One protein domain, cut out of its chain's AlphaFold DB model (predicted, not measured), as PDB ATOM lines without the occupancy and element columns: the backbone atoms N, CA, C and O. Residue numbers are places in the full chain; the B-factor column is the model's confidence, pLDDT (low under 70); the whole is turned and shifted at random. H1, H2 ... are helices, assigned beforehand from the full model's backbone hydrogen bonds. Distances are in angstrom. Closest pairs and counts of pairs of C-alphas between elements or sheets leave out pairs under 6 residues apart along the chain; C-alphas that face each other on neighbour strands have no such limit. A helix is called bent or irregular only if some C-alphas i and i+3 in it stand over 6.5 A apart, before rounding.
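What this domain is: This is residues 2 to 97 of the 102 residues of an uncharacterized protein of Salmonella blockley (UniProt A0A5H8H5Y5). Two pairs of helices lie over each other in crossed directions: the hairpin of H4 and H5 on one side, and H6 with H7, which run opposite ways, on the other. The short helices H1, H2 and H3 gather at one end of the longest axis, while H4 lies nearest to the middle and crosses H6. The printed part has 96 residues with seven named helices, H1 to H7 in order along the chain, and no named strand; the class is all helix. The whole is compact, with a radius of gyration of the C-alphas of 12.5 A, and rounded, with spans of 32 by 26 by 21 A.

Where its parts are: H1 is residues 3 to 7, and its C-alpha 3 stands at (-8.148, 58.893, -4.563). H2 is residues 18 to 24; it is neither bent nor irregular, but only just: C-alphas 19 and 22 are 6.0 A apart. H3 is residues 27 to 30. H4, residues 37 to 50, is 20.7 A long from its first C-alpha at (-0.918, 52.831, 9.170). H5 is residues 54 to 63, 14.4 A long. H6 is residues 66 to 79, 20.3 A long. H7, residues 83 to 97, is 20.9 A long and ends with C-alpha 97 at (-16.490, 33.324, 10.342).

How they stand to each other: H1 and H3 only just touch, with 3 pairs of C-alphas within 8 A; the closest are those of Ile 3 and Ile 30, 6.7 A apart. H2 and H7 are close but not clearly touching, with the C-alphas of Ile 24 and Tyr 85 closest at 7.2 A. H3 touches H6 at residues 78 to 79 of H6 alone; the closest C-alphas, of Cys 29 and Ile 79, are 5.8 A apart. H4 and H5 form a hairpin, at a shallow tilt of 32 degrees, opposite ways; they touch through residues 45 to 49 of H4 alone, closest at the C-alphas of Tyr 48 and Met 54, 6.1 A. H4 touches residues 72 to 76 of H6 alone, at a steep tilt of 66 degrees, with the C-alphas of Ala 42 and Ile 72 closest at 5.3 A. H5 and H7 only just touch, with 3 pairs of C-alphas within 8 A, through residues 93 to 96 of H7 alone; the closest C-alphas are those of Leu 58 and Ile 93, 7.3 A. H6 and H7 are close but not clearly touching, at a shallow tilt of 16 degrees, opposite ways; the closest C-alphas are those of Phe 77 and Leu 86, 7.0 A. H1 and H5, for instance, are apart. In H1, H5, H6 and H7 every O i to N i+4 pair is within hydrogen-bond range. In H4 it is 7 of 10, and in H2 1 of 3, beside 3 of 4 O i to N i+3 pairs; H3 is too short for an O i to N i+4 pair.

The domain as a whole: The C-alphas farthest apart, of Asp 19 and Asn 65, are 35.7 A apart. The printed part has no cut and no long link. The mean pLDDT of the printed part is 88.2; residue 10 and residues 13 to 15 are under 70.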
ATOM      1  N   ASN A   2      -5.568  60.878  -0.922       85.56
ATOM      2  CA  ASN A   2      -5.985  61.139  -2.303       85.56
ATOM      3  C   ASN A   2      -6.549  59.848  -2.918       85.56
ATOM      4  O   ASN A   2      -6.025  58.770  -2.661       85.56
ATOM      5  N   ILE A   3      -7.584  59.970  -3.743       83.88
ATOM      6  CA  ILE A   3      -8.148  58.893  -4.563       83.88
ATOM      7  C   ILE A   3      -7.039  58.145  -5.315       83.88
ATOM      8  O   ILE A   3      -6.983  56.923  -5.246       83.88
ATOM      9  N   SER A   4      -6.075  58.866  -5.897       81.94
ATOM     10  CA  SER A   4      -4.945  58.246  -6.604       81.94
ATOM     11  C   SER A   4      -4.090  57.336  -5.716       81.94
ATOM     12  O   SER A   4      -3.532  56.351  -6.188       81.94
ATOM     13  N   ASP A   5      -3.961  57.667  -4.426       81.94
ATOM     14  CA  ASP A   5      -3.207  56.853  -3.466       81.94
ATOM     15  C   ASP A   5      -4.005  55.608  -3.053       81.94
ATOM     16  O   ASP A   5      -3.417  54.574  -2.754       81.94
ATOM     17  N   PHE A   6      -5.337  55.708  -3.035       85.38
ATOM     18  CA  PHE A   6      -6.233  54.585  -2.771       85.38
ATOM     19  C   PHE A   6      -6.225  53.591  -3.937       85.38
ATOM     20  O   PHE A   6      -6.097  52.388  -3.727       85.38
ATOM     21  N   GLU A   7      -6.324  54.091  -5.169       81.31
ATOM     22  CA  GLU A   7      -6.281  53.264  -6.376       81.31
ATOM     23  C   GLU A   7      -4.945  52.522  -6.483       81.31
ATOM     24  O   GLU A   7      -4.921  51.360  -6.867       81.31
ATOM     25  N   ALA A   8      -3.830  53.153  -6.087       80.06
ATOM     26  CA  ALA A   8      -2.468  52.603  -6.139       80.06
ATOM     27  C   ALA A   8      -2.238  51.289  -5.364       80.06
ATOM     28  O   ALA A   8      -1.174  50.688  -5.522       80.06
ATOM     29  N   TYR A   9      -3.190  50.831  -4.548       81.56
ATOM     30  CA  TYR A   9      -3.083  49.546  -3.861       81.56
ATOM     31  C   TYR A   9      -3.229  48.359  -4.825       81.56
ATOM     32  O   TYR A   9      -4.121  48.317  -5.675       81.56
ATOM     33  N   GLU A  10      -2.337  47.373  -4.680       68.69
ATOM     34  CA  GLU A  10      -2.323  46.165  -5.513       68.69
ATOM     35  C   GLU A  10      -3.672  45.439  -5.451       68.69
ATOM     36  O   GLU A  10      -4.180  45.180  -4.368       68.69
ATOM     37  N   GLY A  11      -4.257  45.105  -6.602       71.31
ATOM     38  CA  GLY A  11      -5.557  44.426  -6.701       71.31
ATOM     39  C   GLY A  11      -6.716  45.318  -7.154       71.31
ATOM     40  O   GLY A  11      -7.671  44.795  -7.724       71.31
ATOM     41  N   TYR A  12      -6.626  46.648  -7.006       77.06
ATOM     42  CA  TYR A  12      -7.637  47.553  -7.572       77.06
ATOM     43  C   TYR A  12      -7.450  47.766  -9.078       77.06
ATOM     44  O   TYR A  12      -8.387  47.524  -9.831       77.06
ATOM     45  N   TRP A  13      -6.246  48.137  -9.534       68.31
ATOM     46  CA  TRP A  13      -5.983  48.481 -10.947       68.31
ATOM     47  C   TRP A  13      -6.233  47.354 -11.952       68.31
ATOM     48  O   TRP A  13      -6.528  47.624 -13.113       68.31
ATOM     49  N   ASP A  14      -6.100  46.095 -11.534       67.56
ATOM     50  CA  ASP A  14      -6.291  44.954 -12.434       67.56
ATOM     51  C   ASP A  14      -7.780  44.618 -12.652       67.56
ATOM     52  O   ASP A  14      -8.106  43.813 -13.527       67.56
ATOM     53  N   ILE A  15      -8.686  45.195 -11.846       69.50
ATOM     54  CA  ILE A  15     -10.065  44.696 -11.682       69.50
ATOM     55  C   ILE A  15     -11.111  45.810 -11.717       69.50
ATOM     56  O   ILE A  15     -12.212  45.592 -12.222       69.50
ATOM     57  N   ILE A  16     -10.782  46.990 -11.197       75.19
ATOM     58  CA  ILE A  16     -11.660  48.154 -11.134       75.19
ATOM     59  C   ILE A  16     -11.080  49.233 -12.049       75.19
ATOM     60  O   ILE A  16      -9.992  49.741 -11.791       75.19
ATOM     61  N   ASP A  17     -11.796  49.560 -13.124       76.50
ATOM     62  CA  ASP A  17     -11.493  50.732 -13.946       76.50
ATOM     63  C   ASP A  17     -12.078  52.014 -13.327       76.50
ATOM     64  O   ASP A  17     -12.873  51.958 -12.386       76.50
ATOM     65  N   ASP A  18     -11.672  53.174 -13.851       72.56
ATOM     66  CA  ASP A  18     -12.086  54.489 -13.339       72.56
ATOM     67  C   ASP A  18     -13.623  54.620 -13.245       72.56
ATOM     68  O   ASP A  18     -14.147  55.148 -12.261       72.56
ATOM     69  N   ASP A  19     -14.352  54.092 -14.237       77.50
ATOM     70  CA  ASP A  19     -15.819  54.141 -14.290       77.50
ATOM     71  C   ASP A  19     -16.449  53.284 -13.174       77.50
ATOM     72  O   ASP A  19     -17.408  53.698 -12.519       77.50
ATOM     73  N   LEU A  20     -15.902  52.093 -12.917       84.12
ATOM     74  CA  LEU A  20     -16.388  51.196 -11.872       84.12
ATOM     75  C   LEU A  20     -15.995  51.677 -10.465       84.12
ATOM     76  O   LEU A  20     -16.714  51.410  -9.497       84.12
ATOM     77  N   PHE A  21     -14.889  52.409 -10.327       87.06
ATOM     78  CA  PHE A  21     -14.406  52.900  -9.037       87.06
ATOM     79  C   PHE A  21     -15.406  53.858  -8.373       87.06
ATOM     80  O   PHE A  21     -15.798  53.651  -7.218       87.06
ATOM     81  N   GLU A  22     -15.895  54.856  -9.116       88.31
ATOM     82  CA  GLU A  22     -16.898  55.818  -8.625       88.31
ATOM     83  C   GLU A  22     -18.266  55.168  -8.332       88.31
ATOM     84  O   GLU A  22     -19.069  55.671  -7.525       88.31
ATOM     85  N   ASP A  23     -18.551  54.034  -8.970       91.19
ATOM     86  CA  ASP A  23     -19.751  53.238  -8.725       91.19
ATOM     87  C   ASP A  23     -19.635  52.390  -7.452       91.19
ATOM     88  O   ASP A  23     -20.629  52.203  -6.735       91.19
ATOM     89  N   ILE A  24     -18.429  51.920  -7.125       92.06
ATOM     90  CA  ILE A  24     -18.166  51.088  -5.949       92.06
ATOM     91  C   ILE A  24     -17.987  51.921  -4.685       92.06
ATOM     92  O   ILE A  24     -18.495  51.507  -3.639       92.06
ATOM     93  N   PHE A  25     -17.316  53.073  -4.753       93.88
ATOM     94  CA  PHE A  25     -16.862  53.804  -3.570       93.88
ATOM     95  C   PHE A  25     -17.507  55.183  -3.381       93.88
ATOM     96  O   PHE A  25     -17.887  55.880  -4.320       93.88
ATOM     97  N   TYR A  26     -17.606  55.612  -2.121       95.19
ATOM     98  CA  TYR A  26     -17.875  57.002  -1.768       95.19
ATOM     99  C   TYR A  26     -16.571  57.806  -1.816       95.19
ATOM    100  O   TYR A  26     -15.835  57.871  -0.829       95.19
ATOM    101  N   MET A  27     -16.313  58.468  -2.945       91.69
ATOM    102  CA  MET A  27     -15.121  59.313  -3.147       91.69
ATOM    103  C   MET A  27     -14.943  60.335  -2.015       91.69
ATOM    104  O   MET A  27     -13.868  60.475  -1.440       91.69
ATOM    105  N   GLU A  28     -16.043  60.971  -1.607       93.12
ATOM    106  CA  GLU A  28     -16.072  61.957  -0.523       93.12
ATOM    107  C   GLU A  28     -15.726  61.392   0.864       93.12
ATOM    108  O   GLU A  28     -15.377  62.163   1.762       93.12
ATOM    109  N   CYS A  29     -15.870  60.080   1.069       94.31
ATOM    110  CA  CYS A  29     -15.433  59.402   2.287       94.31
ATOM    111  C   CYS A  29     -13.935  59.105   2.203       94.31
ATOM    112  O   CYS A  29     -13.202  59.442   3.130       94.31
ATOM    113  N   ILE A  30     -13.466  58.575   1.067       92.88
ATOM    114  CA  ILE A  30     -12.044  58.272   0.824       92.88
ATOM    115  C   ILE A  30     -11.175  59.527   0.980       92.88
ATOM    116  O   ILE A  30     -10.157  59.509   1.679       92.88
ATOM    117  N   GLU A  31     -11.602  60.649   0.401       92.00
ATOM    118  CA  GLU A  31     -10.861  61.910   0.475       92.00
ATOM    119  C   GLU A  31     -10.673  62.408   1.917       92.00
ATOM    120  O   GLU A  31      -9.642  63.006   2.242       92.00
ATOM    121  N   LYS A  32     -11.621  62.093   2.812       93.75
ATOM    122  CA  LYS A  32     -11.586  62.462   4.237       93.75
ATOM    123  C   LYS A  32     -10.759  61.515   5.105       93.75
ATOM    124  O   LYS A  32     -10.492  61.858   6.255       93.75
ATOM    125  N   LEU A  33     -10.353  60.350   4.599       93.44
ATOM    126  CA  LEU A  33      -9.572  59.394   5.382       93.44
ATOM    127  C   LEU A  33      -8.173  59.936   5.686       93.44
ATOM    128  O   LEU A  33      -7.414  60.281   4.781       93.44
ATOM    129  N   GLU A  34      -7.772  59.940   6.948       92.56
ATOM    130  CA  GLU A  34      -6.381  60.223   7.315       92.56
ATOM    131  C   GLU A  34      -5.499  58.997   6.996       92.56
ATOM    132  O   GLU A  34      -5.824  57.897   7.453       92.56
ATOM    133  N   PRO A  35      -4.380  59.137   6.251       90.56
ATOM    134  CA  PRO A  35      -3.541  58.019   5.799       90.56
ATOM    135  C   PRO A  35      -2.652  57.469   6.929       90.56
ATOM    136  O   PRO A  35      -1.425  57.522   6.894       90.56
ATOM    137  N   THR A  36      -3.287  56.966   7.982       92.56
ATOM    138  CA  THR A  36      -2.625  56.289   9.102       92.56
ATOM    139  C   THR A  36      -2.291  54.846   8.737       92.56
ATOM    140  O   THR A  36      -2.975  54.251   7.915       92.56
ATOM    141  N   GLU A  37      -1.305  54.237   9.400       90.88
ATOM    142  CA  GLU A  37      -0.918  52.831   9.170       90.88
ATOM    143  C   GLU A  37      -2.117  51.865   9.195       90.88
ATOM    144  O   GLU A  37      -2.225  50.983   8.348       90.88
ATOM    145  N   LYS A  38      -3.074  52.087  10.106       90.06
ATOM    146  CA  LYS A  38      -4.317  51.306  10.179       90.06
ATOM    147  C   LYS A  38      -5.193  51.459   8.935       90.06
ATOM    148  O   LYS A  38      -5.690  50.464   8.422       90.06
ATOM    149  N   VAL A  39      -5.388  52.693   8.472       92.56
ATOM    150  CA  VAL A  39      -6.192  52.997   7.278       92.56
ATOM    151  C   VAL A  39      -5.531  52.402   6.042       92.56
ATOM    152  O   VAL A  39      -6.192  51.721   5.268       92.56
ATOM    153  N   LEU A  40      -4.216  52.586   5.904       91.38
ATOM    154  CA  LEU A  40      -3.433  52.018   4.810       91.38
ATOM    155  C   LEU A  40      -3.565  50.491   4.770       91.38
ATOM    156  O   LEU A  40      -3.823  49.929   3.711       91.38
ATOM    157  N   LYS A  41      -3.463  49.829   5.928       90.75
ATOM    158  CA  LYS A  41      -3.620  48.376   6.031       90.75
ATOM    159  C   LYS A  41      -5.047  47.914   5.730       90.75
ATOM    160  O   LYS A  41      -5.230  46.896   5.075       90.75
ATOM    161  N   ALA A  42      -6.065  48.649   6.175       93.25
ATOM    162  CA  ALA A  42      -7.454  48.320   5.862       93.25
ATOM    163  C   ALA A  42      -7.735  48.417   4.352       93.25
ATOM    164  O   ALA A  42      -8.428  47.560   3.810       93.25
ATOM    165  N   ILE A  43      -7.180  49.422   3.670       92.44
ATOM    166  CA  ILE A  43      -7.335  49.607   2.219       92.44
ATOM    167  C   ILE A  43      -6.591  48.520   1.442       92.44
ATOM    168  O   ILE A  43      -7.154  47.964   0.503       92.44
ATOM    169  N   GLU A  44      -5.376  48.176   1.875       89.69
ATOM    170  CA  GLU A  44      -4.600  47.054   1.336       89.69
ATOM    171  C   GLU A  44      -5.371  45.735   1.449       89.69
ATOM    172  O   GLU A  44      -5.507  44.993   0.490       89.69
ATOM    173  N   LEU A  45      -5.939  45.434   2.616       91.06
ATOM    174  CA  LEU A  45      -6.707  44.202   2.802       91.06
ATOM    175  C   LEU A  45      -7.982  44.180   1.951       91.06
ATOM    176  O   LEU A  45      -8.414  43.117   1.507       91.06
ATOM    177  N   LEU A  46      -8.582  45.347   1.712       91.75
ATOM    178  CA  LEU A  46      -9.755  45.463   0.858       91.75
ATOM    179  C   LEU A  46      -9.420  45.237  -0.617       91.75
ATOM    180  O   LEU A  46     -10.237  44.657  -1.319       91.75
ATOM    181  N   SER A  47      -8.247  45.635  -1.107       87.88
ATOM    182  CA  SER A  47      -7.903  45.436  -2.521       87.88
ATOM    183  C   SER A  47      -7.827  43.948  -2.889       87.88
ATOM    184  O   SER A  47      -8.315  43.537  -3.942       87.88
ATOM    185  N   TYR A  48      -7.350  43.105  -1.971       85.94
ATOM    186  CA  TYR A  48      -7.339  41.650  -2.141       85.94
ATOM    187  C   TYR A  48      -8.737  41.006  -2.169       85.94
ATOM    188  O   TYR A  48      -8.901  39.936  -2.757       85.94
ATOM    189  N   PHE A  49      -9.761  41.642  -1.580       85.62
ATOM    190  CA  PHE A  49     -11.152  41.196  -1.745       85.62
ATOM    191  C   PHE A  49     -11.572  41.241  -3.214       85.62
ATOM    192  O   PHE A  49     -12.237  40.323  -3.693       85.62
ATOM    193  N   PHE A  50     -11.158  42.285  -3.932       82.12
ATOM    194  CA  PHE A  50     -11.437  42.421  -5.357       82.12
ATOM    195  C   PHE A  50     -10.570  41.476  -6.192       82.12
ATOM    196  O   PHE A  50     -11.072  40.933  -7.168       82.12
ATOM    197  N   ALA A  51      -9.336  41.192  -5.756       79.31
ATOM    198  CA  ALA A  51      -8.414  40.236  -6.387       79.31
ATOM    199  C   ALA A  51      -8.754  38.744  -6.208       79.31
ATOM    200  O   ALA A  51      -7.961  37.889  -6.594       79.31
ATOM    201  N   GLU A  52      -9.922  38.422  -5.646       71.44
ATOM    202  CA  GLU A  52     -10.380  37.056  -5.347       71.44
ATOM    203  C   GLU A  52      -9.495  36.267  -4.352       71.44
ATOM    204  O   GLU A  52      -9.708  35.068  -4.162       71.44
ATOM    205  N   ASP A  53      -8.574  36.915  -3.624       77.62
ATOM    206  CA  ASP A  53      -7.695  36.260  -2.631       77.62
ATOM    207  C   ASP A  53      -8.229  36.353  -1.187       77.62
ATOM    208  O   ASP A  53      -7.517  36.438  -0.183       77.62
ATOM    209  N   MET A  54      -9.557  36.356  -1.052       81.88
ATOM    210  CA  MET A  54     -10.205  36.756   0.198       81.88
ATOM    211  C   MET A  54      -9.991  35.772   1.361       81.88
ATOM    212  O   MET A  54     -10.153  36.131   2.528       81.88
ATOM    213  N   ARG A  55      -9.620  34.515   1.089       82.38
ATOM    214  CA  ARG A  55      -9.365  33.531   2.159       82.38
ATOM    215  C   ARG A  55      -8.121  33.855   2.967       82.38
ATOM    216  O   ARG A  55      -8.153  33.675   4.186       82.38
ATOM    217  N   GLU A  56      -7.049  34.271   2.304       83.94
ATOM    218  CA  GLU A  56      -5.792  34.616   2.966       83.94
ATOM    219  C   GLU A  56      -5.974  35.889   3.798       83.94
ATOM    220  O   GLU A  56      -5.688  35.891   4.997       83.94
ATOM    221  N   VAL A  57      -6.625  36.895   3.210       87.00
ATOM    222  CA  VAL A  57      -7.000  38.165   3.854       87.00
ATOM    223  C   VAL A  57      -7.812  37.948   5.125       87.00
ATOM    224  O   VAL A  57      -7.496  38.490   6.184       87.00
ATOM    225  N   LEU A  58      -8.875  37.141   5.056       90.06
ATOM    226  CA  LEU A  58      -9.709  36.861   6.225       90.06
ATOM    227  C   LEU A  58      -8.966  36.036   7.281       90.06
ATOM    228  O   LEU A  58      -9.272  36.157   8.467       90.06
ATOM    229  N   GLY A  59      -7.986  35.228   6.866       89.62
ATOM    230  CA  GLY A  59      -7.028  34.588   7.764       89.62
ATOM    231  C   GLY A  59      -6.219  35.613   8.546       89.62
ATOM    232  O   GLY A  59      -6.226  35.570   9.774       89.62
ATOM    233  N   GLU A  60      -5.614  36.574   7.849       90.56
ATOM    234  CA  GLU A  60      -4.834  37.648   8.469       90.56
ATOM    235  C   GLU A  60      -5.691  38.486   9.432       90.56
ATOM    236  O   GLU A  60      -5.320  38.694  10.588       90.56
ATOM    237  N   ILE A  61      -6.887  38.902   9.004       91.62
ATOM    238  CA  ILE A  61      -7.819  39.672   9.842       91.62
ATOM    239  C   ILE A  61      -8.218  38.877  11.089       91.62
ATOM    240  O   ILE A  61      -8.291  39.429  12.188       91.62
ATOM    241  N   ARG A  62      -8.437  37.565  10.962       90.12
ATOM    242  CA  ARG A  62      -8.821  36.706  12.088       90.12
ATOM    243  C   ARG A  62      -7.731  36.589  13.156       90.12
ATOM    244  O   ARG A  62      -8.068  36.368  14.321       90.12
ATOM    245  N   GLU A  63      -6.459  36.729  12.790       92.12
ATOM    246  CA  GLU A  63      -5.340  36.742  13.742       92.12
ATOM    247  C   GLU A  63      -5.249  38.059  14.533       92.12
ATOM    248  O   GLU A  63      -4.633  38.107  15.602       92.12
ATOM    249  N   MET A  64      -5.906  39.121  14.060       92.31
ATOM    250  CA  MET A  64      -5.965  40.403  14.755       92.31
ATOM    251  C   MET A  64      -6.883  40.352  15.980       92.31
ATOM    252  O   MET A  64      -7.789  39.526  16.100       92.31
ATOM    253  N   ASN A  65      -6.695  41.297  16.905       94.06
ATOM    254  CA  ASN A  65      -7.622  41.463  18.024       94.06
ATOM    255  C   ASN A  65      -8.992  41.986  17.545       94.06
ATOM    256  O   ASN A  65      -9.084  42.664  16.525       94.06
ATOM    257  N   MET A  66     -10.054  41.730  18.319       91.00
ATOM    258  CA  MET A  66     -11.431  42.074  17.926       91.00
ATOM    259  C   MET A  66     -11.656  43.565  17.637       91.00
ATOM    260  O   MET A  66     -12.486  43.888  16.796       91.00
ATOM    261  N   LEU A  67     -10.943  44.468  18.320       93.44
ATOM    262  CA  LEU A  67     -11.068  45.906  18.061       93.44
ATOM    263  C   LEU A  67     -10.453  46.270  16.709       93.44
ATOM    264  O   LEU A  67     -11.048  47.027  15.961       93.44
ATOM    265  N   ALA A  68      -9.305  45.684  16.366       93.00
ATOM    266  CA  ALA A  68      -8.686  45.877  15.058       93.00
ATOM    267  C   ALA A  68      -9.542  45.293  13.922       93.00
ATOM    268  O   ALA A  68      -9.653  45.911  12.871       93.00
ATOM    269  N   GLN A  69     -10.191  44.145  14.148       93.44
ATOM    270  CA  GLN A  69     -11.146  43.588  13.182       93.44
ATOM    271  C   GLN A  69     -12.333  44.533  12.961       93.44
ATOM    272  O   GLN A  69     -12.699  44.797  11.819       93.44
ATOM    273  N   ALA A  70     -12.908  45.069  14.045       92.69
ATOM    274  CA  ALA A  70     -14.005  46.030  13.965       92.69
ATOM    275  C   ALA A  70     -13.587  47.312  13.227       92.69
ATOM    276  O   ALA A  70     -14.289  47.714  12.308       92.69
ATOM    277  N   ASP A  71     -12.414  47.877  13.549       94.50
ATOM    278  CA  ASP A  71     -11.869  49.066  12.874       94.50
ATOM    279  C   ASP A  71     -11.768  48.857  11.344       94.50
ATOM    280  O   ASP A  71     -12.089  49.761  10.574       94.50
ATOM    281  N   ILE A  72     -11.333  47.670  10.892       95.25
ATOM    282  CA  ILE A  72     -11.223  47.339   9.458       95.25
ATOM    283  C   ILE A  72     -12.605  47.265   8.805       95.25
ATOM    284  O   ILE A  72     -12.827  47.888   7.767       95.25
ATOM    285  N   PHE A  73     -13.534  46.510   9.397       94.06
ATOM    286  CA  PHE A  73     -14.861  46.320   8.812       94.06
ATOM    287  C   PHE A  73     -15.673  47.614   8.793       94.06
ATOM    288  O   PHE A  73     -16.328  47.896   7.791       94.06
ATOM    289  N   ASP A  74     -15.593  48.419   9.854       94.81
ATOM    290  CA  ASP A  74     -16.259  49.718   9.921       94.81
ATOM    291  C   ASP A  74     -15.754  50.644   8.806       94.81
ATOM    292  O   ASP A  74     -16.568  51.240   8.100       94.81
ATOM    293  N   LEU A  75     -14.435  50.687   8.569       95.94
ATOM    294  CA  LEU A  75     -13.859  51.462   7.469       95.94
ATOM    295  C   LEU A  75     -14.366  50.978   6.109       95.94
ATOM    296  O   LEU A  75     -14.778  51.795   5.288       95.94
ATOM    297  N   TRP A  76     -14.369  49.666   5.855       95.75
ATOM    298  CA  TRP A  76     -14.865  49.113   4.589       95.75
ATOM    299  C   TRP A  76     -16.330  49.478   4.342       95.75
ATOM    300  O   TRP A  76     -16.692  49.903   3.247       95.75
ATOM    301  N   PHE A  77     -17.173  49.355   5.367       94.44
ATOM    302  CA  PHE A  77     -18.591  49.695   5.276       94.44
ATOM    303  C   PHE A  77     -18.845  51.199   5.136       94.44
ATOM    304  O   PHE A  77     -19.864  51.585   4.566       94.44
ATOM    305  N   GLU A  78     -17.936  52.043   5.621       95.25
ATOM    306  CA  GLU A  78     -18.012  53.497   5.460       95.25
ATOM    307  C   GLU A  78     -17.695  53.945   4.027       95.25
ATOM    308  O   GLU A  78     -18.309  54.889   3.522       95.25
ATOM    309  N   ILE A  79     -16.752  53.275   3.357       95.31
ATOM    310  CA  ILE A  79     -16.280  53.705   2.034       95.31
ATOM    311  C   ILE A  79     -16.982  53.023   0.863       95.31
ATOM    312  O   ILE A  79     -17.001  53.589  -0.229       95.31
ATOM    313  N   ILE A  80     -17.571  51.838   1.050       95.31
ATOM    314  CA  ILE A  80     -18.264  51.124  -0.029       95.31
ATOM    315  C   ILE A  80     -19.671  51.704  -0.222       95.31
ATOM    316  O   ILE A  80     -20.546  51.617   0.639       95.31
ATOM    317  N   LYS A  81     -19.898  52.254  -1.414       95.44
ATOM    318  CA  LYS A  81     -21.176  52.778  -1.903       95.44
ATOM    319  C   LYS A  81     -22.038  51.696  -2.538       95.44
ATOM    320  O   LYS A  81     -23.254  51.683  -2.330       95.44
ATOM    321  N   SER A  82     -21.436  50.800  -3.320       94.06
ATOM    322  CA  SER A  82     -22.201  49.791  -4.050       94.06
ATOM    323  C   SER A  82     -22.781  48.738  -3.113       94.06
ATOM    324  O   SER A  82     -22.068  48.020  -2.410       94.06
ATOM    325  N   ARG A  83     -24.109  48.603  -3.158       94.06
ATOM    326  CA  ARG A  83     -24.841  47.613  -2.368       94.06
ATOM    327  C   ARG A  83     -24.406  46.185  -2.687       94.06
ATOM    328  O   ARG A  83     -24.316  45.378  -1.767       94.06
ATOM    329  N   ASP A  84     -24.158  45.876  -3.956       92.88
ATOM    330  CA  ASP A  84     -23.842  44.510  -4.382       92.88
ATOM    331  C   ASP A  84     -22.473  44.075  -3.846       92.88
ATOM    332  O   ASP A  84     -22.337  42.974  -3.307       92.88
ATOM    333  N   TYR A  85     -21.480  44.971  -3.891       91.81
ATOM    334  CA  TYR A  85     -20.158  44.722  -3.310       91.81
ATOM    335  C   TYR A  85     -20.204  44.661  -1.786       91.81
ATOM    336  O   TYR A  85     -19.600  43.767  -1.197       91.81
ATOM    337  N   LEU A  86     -20.980  45.541  -1.147       93.56
ATOM    338  CA  LEU A  86     -21.193  45.508   0.297       93.56
ATOM    339  C   LEU A  86     -21.828  44.183   0.748       93.56
ATOM    340  O   LEU A  86     -21.389  43.572   1.723       93.56
ATOM    341  N   GLU A  87     -22.851  43.711   0.029       94.31
ATOM    342  CA  GLU A  87     -23.528  42.445   0.314       94.31
ATOM    343  C   GLU A  87     -22.599  41.246   0.087       94.31
ATOM    344  O   GLU A  87     -22.599  40.312   0.895       94.31
ATOM    345  N   SER A  88     -21.792  41.275  -0.977       91.44
ATOM    346  CA  SER A  88     -20.783  40.250  -1.259       91.44
ATOM    347  C   SER A  88     -19.731  40.183  -0.148       91.44
ATOM    348  O   SER A  88     -19.511  39.118   0.431       91.44
ATOM    349  N   LEU A  89     -19.163  41.331   0.235       92.19
ATOM    350  CA  LEU A  89     -18.177  41.440   1.307       92.19
ATOM    351  C   LEU A  89     -18.737  40.918   2.635       92.19
ATOM    352  O   LEU A  89     -18.129  40.059   3.276       92.19
ATOM    353  N   ALA A  90     -19.933  41.368   3.019       92.38
ATOM    354  CA  ALA A  90     -20.582  40.939   4.254       92.38
ATOM    355  C   ALA A  90     -20.856  39.426   4.275       92.38
ATOM    356  O   ALA A  90     -20.578  38.763   5.278       92.38
ATOM    357  N   LYS A  91     -21.368  38.852   3.175       92.12
ATOM    358  CA  LYS A  91     -21.593  37.400   3.063       92.12
ATOM    359  C   LYS A  91     -20.294  36.624   3.227       92.12
ATOM    360  O   LYS A  91     -20.267  35.666   3.993       92.12
ATOM    361  N   THR A  92     -19.236  37.061   2.556       90.50
ATOM    362  CA  THR A  92     -17.918  36.425   2.600       90.50
ATOM    363  C   THR A  92     -17.328  36.449   4.011       90.50
ATOM    364  O   THR A  92     -16.927  35.404   4.524       90.50
ATOM    365  N   ILE A  93     -17.392  37.588   4.708       90.81
ATOM    366  CA  ILE A  93     -16.965  37.703   6.114       90.81
ATOM    367  C   ILE A  93     -17.761  36.744   7.016       90.81
ATOM    368  O   ILE A  93     -17.178  36.014   7.825       90.81
ATOM    369  N   ILE A  94     -19.093  36.709   6.876       90.56
ATOM    370  CA  ILE A  94     -19.967  35.848   7.687       90.56
ATOM    371  C   ILE A  94     -19.669  34.373   7.424       90.56
ATOM    372  O   ILE A  94     -19.482  33.615   8.375       90.56
ATOM    373  N   TYR A  95     -19.616  33.964   6.156       91.00
ATOM    374  CA  TYR A  95     -19.374  32.580   5.757       91.00
ATOM    375  C   TYR A  95     -18.032  32.085   6.275       91.00
ATOM    376  O   TYR A  95     -17.981  31.039   6.923       91.00
ATOM    377  N   TYR A  96     -16.973  32.871   6.098       89.44
ATOM    378  CA  TYR A  96     -15.668  32.543   6.652       89.44
ATOM    379  C   TYR A  96     -15.713  32.394   8.181       89.44
ATOM    380  O   TYR A  96     -15.214  31.408   8.728       89.44
ATOM    381  N   SER A  97     -16.380  33.322   8.875       86.00
ATOM    382  CA  SER A  97     -16.490  33.324  10.342       86.00
ATOM    383  C   SER A  97     -17.190  32.081  10.903       86.00
ATOM    384  O   SER A  97     -16.851  31.626  11.996       86.00
TER     385      SER A  97